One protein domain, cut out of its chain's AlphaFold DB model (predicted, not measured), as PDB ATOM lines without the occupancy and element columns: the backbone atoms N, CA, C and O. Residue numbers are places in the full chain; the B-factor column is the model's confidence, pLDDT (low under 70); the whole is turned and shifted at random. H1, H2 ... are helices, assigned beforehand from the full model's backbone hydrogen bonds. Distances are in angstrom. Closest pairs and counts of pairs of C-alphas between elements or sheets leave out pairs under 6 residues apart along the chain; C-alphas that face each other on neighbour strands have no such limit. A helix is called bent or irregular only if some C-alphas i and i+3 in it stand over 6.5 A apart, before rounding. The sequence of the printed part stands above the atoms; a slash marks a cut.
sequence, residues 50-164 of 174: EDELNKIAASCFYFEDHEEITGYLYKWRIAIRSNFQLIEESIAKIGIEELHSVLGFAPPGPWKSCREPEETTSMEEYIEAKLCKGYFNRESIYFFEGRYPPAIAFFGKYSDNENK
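Overview. This is residues 50 to 164 of the 174 residues of an uncharacterized protein of Caenorhabditis brenneri (UniProt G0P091). One long helix, H3, makes the backbone of an elongated, loosely built group of helices: H2 packs on its first part, H5 meets the middle of it about perpendicular, and H4 folds back beside its later part. H1 lies off at one end of the long axis and touches no helix, while long loops join H3 to H4 and H4 to H5. The printed part has 115 residues with five named helices, H1 to H5 in chain order, and no named strand; the class is all helix. The whole is loose, with a radius of gyration of the C-alphas of 16.8 A, and spans 57 by 30 by 22 A.

Along the chain. Find C-alpha 50 at (175.039, 266.915, 270.317); there H1 begins, residues 50 to 58. Next comes H2, residues 63 to 70. Look then for C-alpha 76 at (181.325, 291.484, 283.194), from which H3, residues 76 to 103, runs 40.8 A to C-alpha 103 at (210.976, 271.097, 302.468). H4 takes residues 123 to 131, 12.4 A long. H5, residues 145 to 162, runs 26.3 A and ends with C-alpha 162 at (181.284, 268.057, 287.008). H5 is irregular, but only just: C-alphas 146 and 149 are 6.9 A apart.

Arrangement. Begin with H3, the hub, which touches three helices. With residues 76 to 83 alone it touches H2, at a steep tilt of 44 degrees, the same way; their closest C-alphas, of Glu 67 and Ala 79, are 5.4 A apart. Residues 86 to 90 of H3 touch residues 148 to 152 of H5, about perpendicular at 88 degrees, with the C-alphas of Ser 90 and Tyr 148 closest at 6.9 A. H5 also touches H2, with its residues 147 to 154 alone, at a steep tilt of 48 degrees, opposite ways; the closest C-alphas, of Ile 69 and Ala 151, are 5.3 A apart. Farther along H3, residues 92 to 100 touch H4, and the two form a helical hairpin at a shallow tilt of 32 degrees, opposite ways; the C-alphas of Ala 92 and Leu 131 are closest at 6.1 A. H1 is apart from H2, H3, H4 and H5. In H1, H2, H3 and H4 every O i to N i+4 pair is within hydrogen-bond range; in H5 12 of 14 are.

Size, cuts and confidence. The two C-alphas farthest apart, of Glu 50 and Thr 120, are 58.6 A from each other. The printed part has no cut. The links H1 to H2 and H2 to H3 are tight; those from H3 to H4, residues 104 to 122, and from H4 to H5, residues 132 to 144, are long. The mean pLDDT of the printed part is 84.4, and residues 134 to 139 and 161 to 164 are under 70.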
ATOM      1  N   GLU A  50     175.940 266.135 269.465       88.94
ATOM      2  CA  GLU A  50     175.039 266.915 270.317       88.94
ATOM      3  C   GLU A  50     175.237 266.643 271.814       88.94
ATOM      4  O   GLU A  50     175.201 267.568 272.626       88.94
ATOM      5  N   ASP A  51     175.477 265.385 272.185       87.19
ATOM      6  CA  ASP A  51     175.696 265.002 273.580       87.19
ATOM      7  C   ASP A  51     177.012 265.590 274.092       87.19
ATOM      8  O   ASP A  51     177.072 266.117 275.203       87.19
ATOM      9  N   GLU A  52     178.052 265.579 273.259       86.06
ATOM     10  CA  GLU A  52     179.349 266.167 273.594       86.06
ATOM     11  C   GLU A  52     179.293 267.697 273.646       86.06
ATOM     12  O   GLU A  52     179.816 268.303 274.584       86.06
ATOM     13  N   LEU A  53     178.584 268.342 272.715       86.69
ATOM     14  CA  LEU A  53     178.347 269.786 272.763       86.69
ATOM     15  C   LEU A  53     177.575 270.191 274.023       86.69
ATOM     16  O   LEU A  53     177.899 271.203 274.642       86.69
ATOM     17  N   ASN A  54     176.588 269.394 274.441       85.62
ATOM     18  CA  ASN A  54     175.844 269.646 275.673       85.62
ATOM     19  C   ASN A  54     176.709 269.467 276.927       85.62
ATOM     20  O   ASN A  54     176.556 270.244 277.873       85.62
ATOM     21  N   LYS A  55     177.637 268.500 276.938       83.62
ATOM     22  CA  LYS A  55     178.620 268.349 278.023       83.62
ATOM     23  C   LYS A  55     179.536 269.571 278.116       83.62
ATOM     24  O   LYS A  55     179.646 270.145 279.197       83.62
ATOM     25  N   ILE A  56     180.100 270.017 276.991       82.94
ATOM     26  CA  ILE A  56     180.958 271.216 276.928       82.94
ATOM     27  C   ILE A  56     180.186 272.463 277.384       82.94
ATOM     28  O   ILE A  56     180.671 273.251 278.192       82.94
ATOM     29  N   ALA A  57     178.950 272.637 276.912       83.06
ATOM     30  CA  ALA A  57     178.108 273.766 277.300       83.06
ATOM     31  C   ALA A  57     177.782 273.773 278.805       83.06
ATOM     32  O   ALA A  57     177.702 274.839 279.428       83.06
ATOM     33  N   ALA A  58     177.595 272.592 279.404       80.81
ATOM     34  CA  ALA A  58     177.322 272.440 280.831       80.81
ATOM     35  C   ALA A  58     178.549 272.723 281.716       80.81
ATOM     36  O   ALA A  58     178.360 273.132 282.870       80.81
ATOM     37  N   SER A  59     179.760 272.541 281.178       80.69
ATOM     38  CA  SER A  59     181.044 272.812 281.838       80.69
ATOM     39  C   SER A  59     181.582 274.231 281.597       80.69
ATOM     40  O   SER A  59     182.708 274.543 281.979       80.69
ATOM     41  N   CYS A  60     180.818 275.113 280.952       83.50
ATOM     42  CA  CYS A  60     181.232 276.500 280.770       83.50
ATOM     43  C   CYS A  60     180.947 277.369 281.997       83.50
ATOM     44  O   CYS A  60     179.929 277.203 282.676       83.50
ATOM     45  N   PHE A  61     181.826 278.349 282.213       86.06
ATOM     46  CA  PHE A  61     181.569 279.485 283.092       86.06
ATOM     47  C   PHE A  61     180.821 280.593 282.350       86.06
ATOM     48  O   PHE A  61     181.141 280.924 281.206       86.06
ATOM     49  N   TYR A  62     179.844 281.187 283.030       87.50
ATOM     50  CA  TYR A  62     179.092 282.356 282.581       87.50
ATOM     51  C   TYR A  62     179.539 283.619 283.311       87.50
ATOM     52  O   TYR A  62     180.234 283.566 284.325       87.50
ATOM     53  N   PHE A  63     179.126 284.782 282.797       89.50
ATOM     54  CA  PHE A  63     179.441 286.070 283.419       89.50
ATOM     55  C   PHE A  63     179.044 286.098 284.896       89.50
ATOM     56  O   PHE A  63     179.831 286.560 285.715       89.50
ATOM     57  N   GLU A  64     177.881 285.550 285.246       90.62
ATOM     58  CA  GLU A  64     177.398 285.500 286.626       90.62
ATOM     59  C   GLU A  64     178.302 284.655 287.530       90.62
ATOM     60  O   GLU A  64     178.553 285.051 288.666       90.62
ATOM     61  N   ASP A  65     178.842 283.546 287.015       91.31
ATOM     62  CA  ASP A  65     179.797 282.712 287.749       91.31
ATOM     63  C   ASP A  65     181.088 283.500 288.008       91.31
ATOM     64  O   ASP A  65     181.646 283.476 289.107       91.31
ATOM     65  N   HIS A  66     181.547 284.263 287.007       91.69
ATOM     66  CA  HIS A  66     182.716 285.112 287.186       91.69
ATOM     67  C   HIS A  66     182.485 286.192 288.248       91.69
ATOM     68  O   HIS A  66     183.356 286.436 289.087       91.69
ATOM     69  N   GLU A  67     181.317 286.827 288.238       93.44
ATOM     70  CA  GLU A  67     180.956 287.825 289.240       93.44
ATOM     71  C   GLU A  67     180.879 287.204 290.642       93.44
ATOM     72  O   GLU A  67     181.467 287.759 291.575       93.44
ATOM     73  N   GLU A  68     180.272 286.024 290.793       93.19
ATOM     74  CA  GLU A  68     180.175 285.303 292.071       93.19
ATOM     75  C   GLU A  68     181.555 284.990 292.672       93.19
ATOM     76  O   GLU A  68     181.788 285.267 293.857       93.19
ATOM     77  N   ILE A  69     182.504 284.500 291.864       91.50
ATOM     78  CA  ILE A  69     183.884 284.227 292.311       91.50
ATOM     79  C   ILE A  69     184.513 285.496 292.906       91.50
ATOM     80  O   ILE A  69     185.076 285.465 294.009       91.50
ATOM     81  N   THR A  70     184.334 286.647 292.253       90.56
ATOM     82  CA  THR A  70     184.831 287.937 292.767       90.56
ATOM     83  C   THR A  70     184.020 288.482 293.945       90.56
ATOM     84  O   THR A  70     184.416 289.474 294.550       90.56
ATOM     85  N   GLY A  71     182.899 287.855 294.310       90.25
ATOM     86  CA  GLY A  71     181.987 288.353 295.342       90.25
ATOM     87  C   GLY A  71     181.197 289.568 294.876       90.25
ATOM     88  O   GLY A  71     180.884 290.438 295.685       90.25
ATOM     89  N   TYR A  72     180.932 289.645 293.574       91.94
ATOM     90  CA  TYR A  72     180.274 290.759 292.897       91.94
ATOM     91  C   TYR A  72     181.006 292.105 293.047       91.94
ATOM     92  O   TYR A  72     180.412 293.162 292.835       91.94
ATOM     93  N   LEU A  73     182.304 292.075 293.382       89.44
ATOM     94  CA  LEU A  73     183.167 293.262 293.414       89.44
ATOM     95  C   LEU A  73     183.382 293.833 292.010       89.44
ATOM     96  O   LEU A  73     183.449 295.048 291.823       89.44
ATOM     97  N   TYR A  74     183.460 292.949 291.020       89.56
ATOM     98  CA  TYR A  74     183.609 293.306 289.620       89.56
ATOM     99  C   TYR A  74     182.440 292.768 288.809       89.56
ATOM    100  O   TYR A  74     181.790 291.801 289.197       89.56
ATOM    101  N   LYS A  75     182.200 293.396 287.655       92.69
ATOM    102  CA  LYS A  75     181.168 292.977 286.706       92.69
ATOM    103  C   LYS A  75     181.736 292.660 285.333       92.69
ATOM    104  O   LYS A  75     182.753 293.238 284.922       92.69
ATOM    105  N   TRP A  76     181.047 291.789 284.600       89.62
ATOM    106  CA  TRP A  76     181.325 291.484 283.194       89.62
ATOM    107  C   TRP A  76     182.805 291.141 282.924       89.62
ATOM    108  O   TRP A  76     183.404 290.284 283.569       89.62
ATOM    109  N   ARG A  77     183.430 291.835 281.961       88.31
ATOM    110  CA  ARG A  77     184.817 291.613 281.530       88.31
ATOM    111  C   ARG A  77     185.843 291.868 282.633       88.31
ATOM    112  O   ARG A  77     186.931 291.302 282.572       88.31
ATOM    113  N   ILE A  78     185.516 292.697 283.625       89.44
ATOM    114  CA  ILE A  78     186.421 292.963 284.746       89.44
ATOM    115  C   ILE A  78     186.451 291.767 285.697       89.44
ATOM    116  O   ILE A  78     187.533 291.368 286.118       89.44
ATOM    117  N   ALA A  79     185.297 291.144 285.956       91.94
ATOM    118  CA  ALA A  79     185.227 289.918 286.747       91.94
ATOM    119  C   ALA A  79     185.983 288.772 286.064       91.94
ATOM    120  O   ALA A  79     186.769 288.079 286.703       91.94
ATOM    121  N   ILE A  80     185.840 288.643 284.741       90.00
ATOM    122  CA  ILE A  80     186.605 287.668 283.952       90.00
ATOM    123  C   ILE A  80     188.112 287.878 284.135       90.00
ATOM    124  O   ILE A  80     188.820 286.944 284.504       90.00
ATOM    125  N   ARG A  81     188.608 289.104 283.922       87.38
ATOM    126  CA  ARG A  81     190.036 289.420 284.075       87.38
ATOM    127  C   ARG A  81     190.535 289.165 285.501       87.38
ATOM    128  O   ARG A  81     191.608 288.598 285.665       87.38
ATOM    129  N   SER A  82     189.759 289.559 286.509       87.75
ATOM    130  CA  SER A  82     190.086 289.328 287.920       87.75
ATOM    131  C   SER A  82     190.135 287.838 288.271       87.75
ATOM    132  O   SER A  82     190.983 287.419 289.049       87.75
ATOM    133  N   ASN A  83     189.296 287.003 287.660       89.69
ATOM    134  CA  ASN A  83     189.335 285.566 287.928       89.69
ATOM    135  C   ASN A  83     190.479 284.861 287.214       89.69
ATOM    136  O   ASN A  83     191.084 283.981 287.814       89.69
ATOM    137  N   PHE A  84     190.813 285.252 285.980       86.38
ATOM    138  CA  PHE A  84     192.029 284.757 285.324       86.38
ATOM    139  C   PHE A  84     193.253 285.023 286.193       86.38
ATOM    140  O   PHE A  84     194.027 284.111 286.468       86.38
ATOM    141  N   GLN A  85     193.338 286.250 286.705       84.06
ATOM    142  CA  GLN A  85     194.352 286.646 287.662       84.06
ATOM    143  C   GLN A  85     194.363 285.743 288.896       84.06
ATOM    144  O   GLN A  85     195.386 285.174 289.267       84.06
ATOM    145  N   LEU A  86     193.206 285.618 289.543       85.94
ATOM    146  CA  LEU A  86     193.071 284.876 290.783       85.94
ATOM    147  C   LEU A  86     193.459 283.406 290.613       85.94
ATOM    148  O   LEU A  86     194.112 282.865 291.498       85.94
ATOM    149  N   ILE A  87     193.098 282.771 289.494       86.19
ATOM    150  CA  ILE A  87     193.438 281.372 289.197       86.19
ATOM    151  C   ILE A  87     194.955 281.190 289.077       86.19
ATOM    152  O   ILE A  87     195.502 280.276 289.693       86.19
ATOM    153  N   GLU A  88     195.644 282.048 288.323       83.19
ATOM    154  CA  GLU A  88     197.097 281.928 288.148       83.19
ATOM    155  C   GLU A  88     197.847 282.071 289.478       83.19
ATOM    156  O   GLU A  88     198.707 281.244 289.793       83.19
ATOM    157  N   GLU A  89     197.464 283.059 290.291       82.38
ATOM    158  CA  GLU A  89     198.045 283.283 291.620       82.38
ATOM    159  C   GLU A  89     197.723 282.148 292.590       82.38
ATOM    160  O   GLU A  89     198.562 281.741 293.394       82.38
ATOM    161  N   SER A  90     196.508 281.609 292.497       84.75
ATOM    162  CA  SER A  90     196.068 280.484 293.318       84.75
ATOM    163  C   SER A  90     196.945 279.260 293.099       84.75
ATOM    164  O   SER A  90     197.372 278.635 294.066       84.75
ATOM    165  N   ILE A  91     197.234 278.935 291.838       86.19
ATOM    166  CA  ILE A  91     198.076 277.789 291.478       86.19
ATOM    167  C   ILE A  91     199.496 277.984 292.015       86.19
ATOM    168  O   ILE A  91     200.058 277.061 292.602       86.19
ATOM    169  N   ALA A  92     200.067 279.182 291.849       85.44
ATOM    170  CA  ALA A  92     201.401 279.486 292.360       85.44
ATOM    171  C   ALA A  92     201.461 279.358 293.890       85.44
ATOM    172  O   ALA A  92     202.366 278.708 294.413       85.44
ATOM    173  N   LYS A  93     200.475 279.910 294.607       87.06
ATOM    174  CA  LYS A  93     200.418 279.826 296.069       87.06
ATOM    175  C   LYS A  93     200.279 278.395 296.569       87.06
ATOM    176  O   LYS A  93     201.035 278.027 297.460       87.06
ATOM    177  N   ILE A  94     199.376 277.602 295.989       89.56
ATOM    178  CA  ILE A  94     199.213 276.186 296.357       89.56
ATOM    179  C   ILE A  94     200.540 275.449 296.156       89.56
ATOM    180  O   ILE A  94     201.004 274.763 297.059       89.56
ATOM    181  N   GLY A  95     201.206 275.662 295.016       89.50
ATOM    182  CA  GLY A  95     202.509 275.050 294.751       89.50
ATOM    183  C   GLY A  95     203.592 275.455 295.758       89.50
ATOM    184  O   GLY A  95     204.379 274.610 296.180       89.50
ATOM    185  N   ILE A  96     203.628 276.724 296.180       90.12
ATOM    186  CA  ILE A  96     204.549 277.200 297.228       90.12
ATOM    187  C   ILE A  96     204.211 276.555 298.578       90.12
ATOM    188  O   ILE A  96     205.115 276.086 299.265       90.12
ATOM    189  N   GLU A  97     202.932 276.507 298.956       91.38
ATOM    190  CA  GLU A  97     202.467 275.889 300.205       91.38
ATOM    191  C   GLU A  97     202.849 274.406 300.279       91.38
ATOM    192  O   GLU A  97     203.425 273.958 301.275       91.38
ATOM    193  N   GLU A  98     202.593 273.655 299.209       94.31
ATOM    194  CA  GLU A  98     202.961 272.243 299.099       94.31
ATOM    195  C   GLU A  98     204.481 272.053 299.158       94.31
ATOM    196  O   GLU A  98     204.977 271.192 299.889       94.31
ATOM    197  N   LEU A  99     205.243 272.885 298.443       93.44
ATOM    198  CA  LEU A  99     206.700 272.802 298.430       93.44
ATOM    199  C   LEU A  99     207.308 273.137 299.798       93.44
ATOM    200  O   LEU A  99     208.203 272.421 300.250       93.44
ATOM    201  N   HIS A 100     206.804 274.163 300.489       94.50
ATOM    202  CA  HIS A 100     207.208 274.476 301.863       94.50
ATOM    203  C   HIS A 100     206.953 273.286 302.788       94.50
ATOM    204  O   HIS A 100     207.840 272.910 303.557       94.50
ATOM    205  N   SER A 101     205.788 272.641 302.664       95.50
ATOM    206  CA  SER A 101     205.461 271.454 303.455       95.50
ATOM    207  C   SER A 101     206.441 270.302 303.216       95.50
ATOM    208  O   SER A 101     206.791 269.603 304.167       95.50
ATOM    209  N   VAL A 102     206.881 270.084 301.974       96.19
ATOM    210  CA  VAL A 102     207.843 269.019 301.634       96.19
ATOM    211  C   VAL A 102     209.254 269.354 302.120       96.19
ATOM    212  O   VAL A 102     209.974 268.468 302.577       96.19
ATOM    213  N   LEU A 103     209.651 270.627 302.047       94.94
ATOM    214  CA  LEU A 103     210.976 271.097 302.468       94.94
ATOM    215  C   LEU A 103     211.092 271.332 303.983       94.94
ATOM    216  O   LEU A 103     212.189 271.586 304.478       94.94
ATOM    217  N   GLY A 104     209.986 271.233 304.727       95.31
ATOM    218  CA  GLY A 104     209.949 271.492 306.168       95.31
ATOM    219  C   GLY A 104     210.046 272.978 306.525       95.31
ATOM    220  O   GLY A 104     210.439 273.313 307.643       95.31
ATOM    221  N   PHE A 105     209.713 273.867 305.588       94.31
ATOM    222  CA  PHE A 105     209.604 275.300 305.847       94.31
ATOM    223  C   PHE A 105     208.288 275.628 306.553       94.31
ATOM    224  O   PHE A 105     207.332 274.848 306.547       94.31
ATOM    225  N   ALA A 106     208.237 276.804 307.177       93.12
ATOM    226  CA  ALA A 106     206.987 277.312 307.718       93.12
ATOM    227  C   ALA A 106     205.978 277.550 306.576       93.12
ATOM    228  O   ALA A 106     206.391 277.849 305.452       93.12
ATOM    229  N   PRO A 107     204.661 277.449 306.831       90.38
ATOM    230  CA  PRO A 107     203.662 277.819 305.839       90.38
ATOM    231  C   PRO A 107     203.904 279.248 305.331       90.38
ATOM    232  O   PRO A 107     204.165 280.143 306.145       90.38
ATOM    233  N   PRO A 108     203.813 279.485 304.013       87.75
ATOM    234  CA  PRO A 108     204.087 280.796 303.446       87.75
ATOM    235  C   PRO A 108     203.067 281.816 303.964       87.75
ATOM    236  O   PRO A 108     201.860 281.560 303.971       87.75
ATOM    237  N   GLY A 109     203.551 282.993 304.363       85.12
ATOM    238  CA  GLY A 109     202.731 284.080 304.911       85.12
ATOM    239  C   GLY A 109     201.765 284.731 303.901       85.12
ATOM    240  O   GLY A 109     201.461 284.150 302.857       85.12
ATOM    241  N   PRO A 110     201.273 285.952 304.177       84.38
ATOM    242  CA  PRO A 110     200.428 286.700 303.237       84.38
ATOM    243  C   PRO A 110     201.059 286.816 301.845       84.38
ATOM    244  O   PRO A 110     202.288 286.791 301.725       84.38
ATOM    245  N   TRP A 111     200.241 286.984 300.803       82.56
ATOM    246  CA  TRP A 111     200.752 287.168 299.440       82.56
ATOM    247  C   TRP A 111     201.745 288.333 299.374       82.56
ATOM    248  O   TRP A 111     201.440 289.472 299.746       82.56
ATOM    249  N   LYS A 112     202.940 288.039 298.860       78.06
ATOM    250  CA  LYS A 112     203.992 289.019 298.589       78.06
ATOM    251  C   LYS A 112     203.970 289.363 297.102       78.06
ATOM    252  O   LYS A 112     203.645 288.516 296.276       78.06
ATOM    253  N   SER A 113     204.319 290.601 296.756       77.50
ATOM    254  CA  SER A 113     204.543 290.956 295.351       77.50
ATOM    255  C   SER A 113     205.715 290.154 294.794       77.50
ATOM    256  O   SER A 113     206.724 289.983 295.483       77.50
ATOM    257  N   CYS A 114     205.602 289.716 293.539       77.50
ATOM    258  CA  CYS A 114     206.720 289.088 292.850       77.50
ATOM    259  C   CYS A 114     207.908 290.051 292.796       77.50
ATOM    260  O   CYS A 114     207.760 291.222 292.437       77.50
ATOM    261  N   ARG A 115     209.088 289.540 293.139       78.75
ATOM    262  CA  ARG A 115     210.362 290.247 293.013       78.75
ATOM    263  C   ARG A 115     211.398 289.303 292.426       78.75
ATOM    264  O   ARG A 115     211.309 288.098 292.641       78.75
ATOM    265  N   GLU A 116     212.375 289.856 291.721       83.62
ATOM    266  CA  GLU A 116     213.537 289.078 291.299       83.62
ATOM    267  C   GLU A 116     214.371 288.732 292.544       83.62
ATOM    268  O   GLU A 116     214.568 289.608 293.395       83.62
ATOM    269  N   PRO A 117     214.831 287.482 292.705       84.19
ATOM    270  CA  PRO A 117     215.695 287.134 293.819       84.19
ATOM    271  C   PRO A 117     217.077 287.777 293.653       84.19
ATOM    272  O   PRO A 117     217.695 287.710 292.592       84.19
ATOM    273  N   GLU A 118     217.584 288.366 294.729       87.62
ATOM    274  CA  GLU A 118     218.964 288.848 294.836       87.62
ATOM    275  C   GLU A 118     219.902 287.708 295.269       87.62
ATOM    276  O   GLU A 118     219.457 286.721 295.859       87.62
ATOM    277  N   GLU A 119     221.212 287.847 295.051       82.00
ATOM    278  CA  GLU A 119     222.212 286.827 295.433       82.00
ATOM    279  C   GLU A 119     222.240 286.523 296.943       82.00
ATOM    280  O   GLU A 119     222.683 285.458 297.364       82.00
ATOM    281  N   THR A 120     221.754 287.454 297.765       86.69
ATOM    282  CA  THR A 120     221.687 287.358 299.230       86.69
ATOM    283  C   THR A 120     220.361 286.793 299.746       86.69
ATOM    284  O   THR A 120     220.183 286.664 300.959       86.69
ATOM    285  N   THR A 121     219.425 286.466 298.850       87.19
ATOM    286  CA  THR A 121     218.082 285.977 299.191       87.19
ATOM    287  C   THR A 121     218.162 284.618 299.883       87.19
ATOM    288  O   THR A 121     218.949 283.753 299.494       87.19
ATOM    289  N   SER A 122     217.331 284.398 300.906       90.62
ATOM    290  CA  SER A 122     217.252 283.081 301.544       90.62
ATOM    291  C   SER A 122     216.732 282.025 300.559       90.62
ATOM    292  O   SER A 122     216.050 282.349 299.589       90.62
ATOM    293  N   MET A 123     217.011 280.742 300.806       89.75
ATOM    294  CA  MET A 123     216.479 279.662 299.959       89.75
ATOM    295  C   MET A 123     214.943 279.700 299.872       89.75
ATOM    296  O   MET A 123     214.382 279.524 298.794       89.75
ATOM    297  N   GLU A 124     214.272 279.957 300.998       90.00
ATOM    298  CA  GLU A 124     212.813 280.084 301.069       90.00
ATOM    299  C   GLU A 124     212.317 281.229 300.177       90.00
ATOM    300  O   GLU A 124     211.492 281.030 299.288       90.00
ATOM    301  N   GLU A 125     212.897 282.419 300.335       88.31
ATOM    302  CA  GLU A 125     212.520 283.587 299.540       88.31
ATOM    303  C   GLU A 125     212.883 283.434 298.056       88.31
ATOM    304  O   GLU A 125     212.176 283.961 297.198       88.31
ATOM    305  N   TYR A 126     213.956 282.705 297.738       88.94
ATOM    306  CA  TYR A 126     214.355 282.404 296.366       88.94
ATOM    307  C   TYR A 126     213.307 281.528 295.672       88.94
ATOM    308  O   TYR A 126     212.921 281.801 294.535       88.94
ATOM    309  N   ILE A 127     212.822 280.496 296.365       87.94
ATOM    310  CA  ILE A 127     211.783 279.597 295.860       87.94
ATOM    311  C   ILE A 127     210.470 280.356 295.655       87.94
ATOM    312  O   ILE A 127     209.888 280.269 294.571       87.94
ATOM    313  N   GLU A 128     210.035 281.132 296.654       87.81
ATOM    314  CA  GLU A 128     208.835 281.971 296.542       87.81
ATOM    315  C   GLU A 128     208.942 282.925 295.345       87.81
ATOM    316  O   GLU A 128     208.030 282.990 294.521       87.81
ATOM    317  N   ALA A 129     210.078 283.615 295.194       85.06
ATOM    318  CA  ALA A 129     210.329 284.530 294.084       85.06
ATOM    319  C   ALA A 129     210.294 283.821 292.723       85.06
ATOM    320  O   ALA A 129     209.738 284.352 291.761       85.06
ATOM    321  N   LYS A 130     210.845 282.604 292.635       84.06
ATOM    322  CA  LYS A 130     210.920 281.856 291.377       84.06
ATOM    323  C   LYS A 130     209.576 281.284 290.929       84.06
ATOM    324  O   LYS A 130     209.341 281.158 289.727       84.06
ATOM    325  N   LEU A 131     208.724 280.917 291.883       81.69
ATOM    326  CA  LEU A 131     207.376 280.405 291.627       81.69
ATOM    327  C   LEU A 131     206.348 281.525 291.445       81.69
ATOM    328  O   LEU A 131     205.277 281.288 290.882       81.69
ATOM    329  N   CYS A 132     206.686 282.745 291.856       76.62
ATOM    330  CA  CYS A 132     205.874 283.918 291.591       76.62
ATOM    331  C   CYS A 132     205.861 284.220 290.089       76.62
ATOM    332  O   CYS A 132     206.892 284.505 289.472       76.62
ATOM    333  N   LYS A 133     204.683 284.171 289.467       70.25
ATOM    334  CA  LYS A 133     204.541 284.563 288.065       70.25
ATOM    335  C   LYS A 133     204.486 286.085 288.003       70.25
ATOM    336  O   LYS A 133     203.463 286.685 288.302       70.25
ATOM    337  N   GLY A 134     205.601 286.704 287.601       57.31
ATOM    338  CA  GLY A 134     205.854 288.156 287.590       57.31
ATOM    339  C   GLY A 134     204.937 289.035 286.728       57.31
ATOM    340  O   GLY A 134     205.312 290.152 286.382       57.31
ATOM    341  N   TYR A 135     203.747 288.568 286.368       55.34
ATOM    342  CA  TYR A 135     202.756 289.376 285.675       55.34
ATOM    343  C   TYR A 135     202.029 290.346 286.614       55.34
ATOM    344  O   TYR A 135     201.405 291.285 286.116       55.34
ATOM    345  N   PHE A 136     202.116 290.174 287.943       56.16
ATOM    346  CA  PHE A 136     201.238 290.905 288.854       56.16
ATOM    347  C   PHE A 136     201.888 291.364 290.160       56.16
ATOM    348  O   PHE A 136     202.645 290.671 290.833       56.16
ATOM    349  N   ASN A 137     201.558 292.607 290.493       58.72
ATOM    350  CA  ASN A 137     201.884 293.286 291.734       58.72
ATOM    351  C   ASN A 137     200.713 293.064 292.707       58.72
ATOM    352  O   ASN A 137     199.557 293.101 292.277       58.72
ATOM    353  N   ARG A 138     200.974 292.898 294.009       61.03
ATOM    354  CA  ARG A 138     199.947 292.922 295.071       61.03
ATOM    355  C   ARG A 138     199.040 294.159 294.979       61.03
ATOM    356  O   ARG A 138     197.896 294.126 295.412       61.03
ATOM    357  N   GLU A 139     199.548 295.235 294.386       65.12
ATOM    358  CA  GLU A 139     198.828 296.484 294.110       65.12
ATOM    359  C   GLU A 139     197.906 296.417 292.879       65.12
ATOM    360  O   GLU A 139     197.281 297.416 292.515       65.12
ATOM    361  N   SER A 140     197.812 295.267 292.204       72.81
ATOM    362  CA  SER A 140     196.881 295.084 291.097       72.81
ATOM    363  C   SER A 140     195.460 295.309 291.592       72.81
ATOM    364  O   SER A 140     194.930 294.543 292.393       72.81
ATOM    365  N   ILE A 141     194.792 296.314 291.026       73.44
ATOM    366  CA  ILE A 141     193.380 296.603 291.299       73.44
ATOM    367  C   ILE A 141     192.436 295.467 290.885       73.44
ATOM    368  O   ILE A 141     191.233 295.611 291.070       73.44
ATOM    369  N   TYR A 142     192.944 294.396 290.268       75.00
ATOM    370  CA  TYR A 142     192.181 293.225 289.836       75.00
ATOM    371  C   TYR A 142     192.441 291.987 290.706       75.00
ATOM    372  O   TYR A 142     191.781 290.969 290.496       75.00
ATOM    373  N   PHE A 143     193.379 292.048 291.658       78.88
ATOM    374  CA  PHE A 143     193.675 290.953 292.577       78.88
ATOM    375  C   PHE A 143     193.282 291.342 294.000       78.88
ATOM    376  O   PHE A 143     193.741 292.346 294.537       78.88
ATOM    377  N   PHE A 144     192.439 290.523 294.625       80.75
ATOM    378  CA  PHE A 144     192.061 290.694 296.020       80.75
ATOM    379  C   PHE A 144     192.298 289.388 296.768       80.75
ATOM    380  O   PHE A 144     191.533 288.438 296.619       80.75
ATOM    381  N   GLU A 145     193.342 289.359 297.597       83.62
ATOM    382  CA  GLU A 145     193.760 288.180 298.368       83.62
ATOM    383  C   GLU A 145     192.604 287.580 299.187       83.62
ATOM    384  O   GLU A 145     192.425 286.367 299.227       83.62
ATOM    385  N   GLY A 146     191.719 288.411 299.748       86.00
ATOM    386  CA  GLY A 146     190.548 287.930 300.489       86.00
ATOM    387  C   GLY A 146     189.528 287.141 299.651       86.00
ATOM    388  O   GLY A 146     188.662 286.474 300.217       86.00
ATOM    389  N   ARG A 147     189.605 287.191 298.313       88.06
ATOM    390  CA  ARG A 147     188.781 286.364 297.415       88.06
ATOM    391  C   ARG A 147     189.390 284.994 297.141       88.06
ATOM    392  O   ARG A 147     188.674 284.148 296.613       88.06
ATOM    393  N   TYR A 148     190.631 284.741 297.549       88.00
ATOM    394  CA  TYR A 148     191.279 283.451 297.338       88.00
ATOM    395  C   TYR A 148     190.520 282.284 298.000       88.00
ATOM    396  O   TYR A 148     190.080 281.400 297.262       88.00
ATOM    397  N   PRO A 149     190.230 282.275 299.320       89.50
ATOM    398  CA  PRO A 149     189.519 281.143 299.920       89.50
ATOM    399  C   PRO A 149     188.107 280.917 299.340       89.50
ATOM    400  O   PRO A 149     187.767 279.773 299.033       89.50
ATOM    401  N   PRO A 150     187.277 281.963 299.115       89.81
ATOM    402  CA  PRO A 150     186.000 281.803 298.424       89.81
ATOM    403  C   PRO A 150     186.125 281.239 297.006       89.81
ATOM    404  O   PRO A 150     185.303 280.414 296.615       89.81
ATOM    405  N   ALA A 151     187.137 281.658 296.241       88.31
ATOM    406  CA  ALA A 151     187.349 281.174 294.882       88.31
ATOM    407  C   ALA A 151     187.778 279.706 294.859       88.31
ATOM    408  O   ALA A 151     187.191 278.924 294.118       88.31
ATOM    409  N   ILE A 152     188.715 279.301 295.722       89.19
ATOM    410  CA  ILE A 152     189.094 277.889 295.875       89.19
ATOM    411  C   ILE A 152     187.878 277.037 296.248       89.19
ATOM    412  O   ILE A 152     187.649 275.988 295.645       89.19
ATOM    413  N   ALA A 153     187.042 277.509 297.177       91.00
ATOM    414  CA  ALA A 153     185.812 276.809 297.542       91.00
ATOM    415  C   ALA A 153     184.815 276.715 296.373       91.00
ATOM    416  O   ALA A 153     184.143 275.694 296.216       91.00
ATOM    417  N   PHE A 154     184.705 277.764 295.556       89.69
ATOM    418  CA  PHE A 154     183.861 277.767 294.363       89.69
ATOM    419  C   PHE A 154     184.357 276.750 293.326       89.69
ATOM    420  O   PHE A 154     183.573 275.916 292.871       89.69
ATOM    421  N   PHE A 155     185.656 276.757 293.012       85.69
ATOM    422  CA  PHE A 155     186.252 275.813 292.066       85.69
ATOM    423  C   PHE A 155     186.175 274.365 292.559       85.69
ATOM    424  O   PHE A 155     185.807 273.492 291.780       85.69
ATOM    425  N   GLY A 156     186.401 274.107 293.852       87.56
ATOM    426  CA  GLY A 156     186.249 272.765 294.425       87.56
ATOM    427  C   GLY A 156     184.831 272.210 294.254       87.56
ATOM    428  O   GLY A 156     184.646 271.111 293.735       87.56
ATOM    429  N   LYS A 157     183.807 273.015 294.577       86.00
ATOM    430  CA  LYS A 157     182.401 272.642 294.328       86.00
ATOM    431  C   LYS A 157     182.119 272.402 292.849       86.00
ATOM    432  O   LYS A 157     181.304 271.544 292.512       86.00
ATOM    433  N   TYR A 158     182.727 273.199 291.974       82.06
ATOM    434  CA  TYR A 158     182.544 273.071 290.536       82.06
ATOM    435  C   TYR A 158     183.079 271.728 290.029       82.06
ATOM    436  O   TYR A 158     182.333 270.987 289.390       82.06
ATOM    437  N   SER A 159     184.308 271.372 290.407       78.69
ATOM    438  CA  SER A 159     184.923 270.083 290.075       78.69
ATOM    439  C   SER A 159     184.125 268.897 290.631       78.69
ATOM    440  O   SER A 159     183.907 267.907 289.935       78.69
ATOM    441  N   ASP A 160     183.598 269.005 291.854       78.88
ATOM    442  CA  ASP A 160     182.744 267.962 292.441       78.88
ATOM    443  C   ASP A 160     181.415 267.778 291.695       78.88
ATOM    444  O   ASP A 160     180.863 266.674 291.658       78.88
ATOM    445  N   ASN A 161     180.874 268.860 291.133       68.62
ATOM    446  CA  ASN A 161     179.617 268.850 290.391       68.62
ATOM    447  C   ASN A 161     179.789 268.358 288.951       68.62
ATOM    448  O   ASN A 161     178.870 267.725 288.426       68.62
ATOM    449  N   GLU A 162     180.935 268.614 288.320       63.03
ATOM    450  CA  GLU A 162     181.284 268.057 287.008       63.03
ATOM    451  C   GLU A 162     181.291 266.521 287.057       63.03
ATOM    452  O   GLU A 162     180.689 265.863 286.211       63.03
ATOM    453  N   ASN A 163     181.813 265.950 288.146       56.84
ATOM    454  CA  ASN A 163     181.815 264.504 288.384       56.84
ATOM    455  C   ASN A 163     180.419 263.893 288.638       56.84
ATOM    456  O   ASN A 163     180.283 262.669 288.679       56.84
ATOM    457  N   LYS A 164     179.376 264.716 288.837       58.84
ATOM    458  CA  LYS A 164     178.019 264.274 289.219       58.84
ATOM    459  C   LYS A 164     176.933 264.586 288.186       58.84
ATOM    460  O   LYS A 164     175.854 264.005 288.275       58.84
TER     461      LYS A 164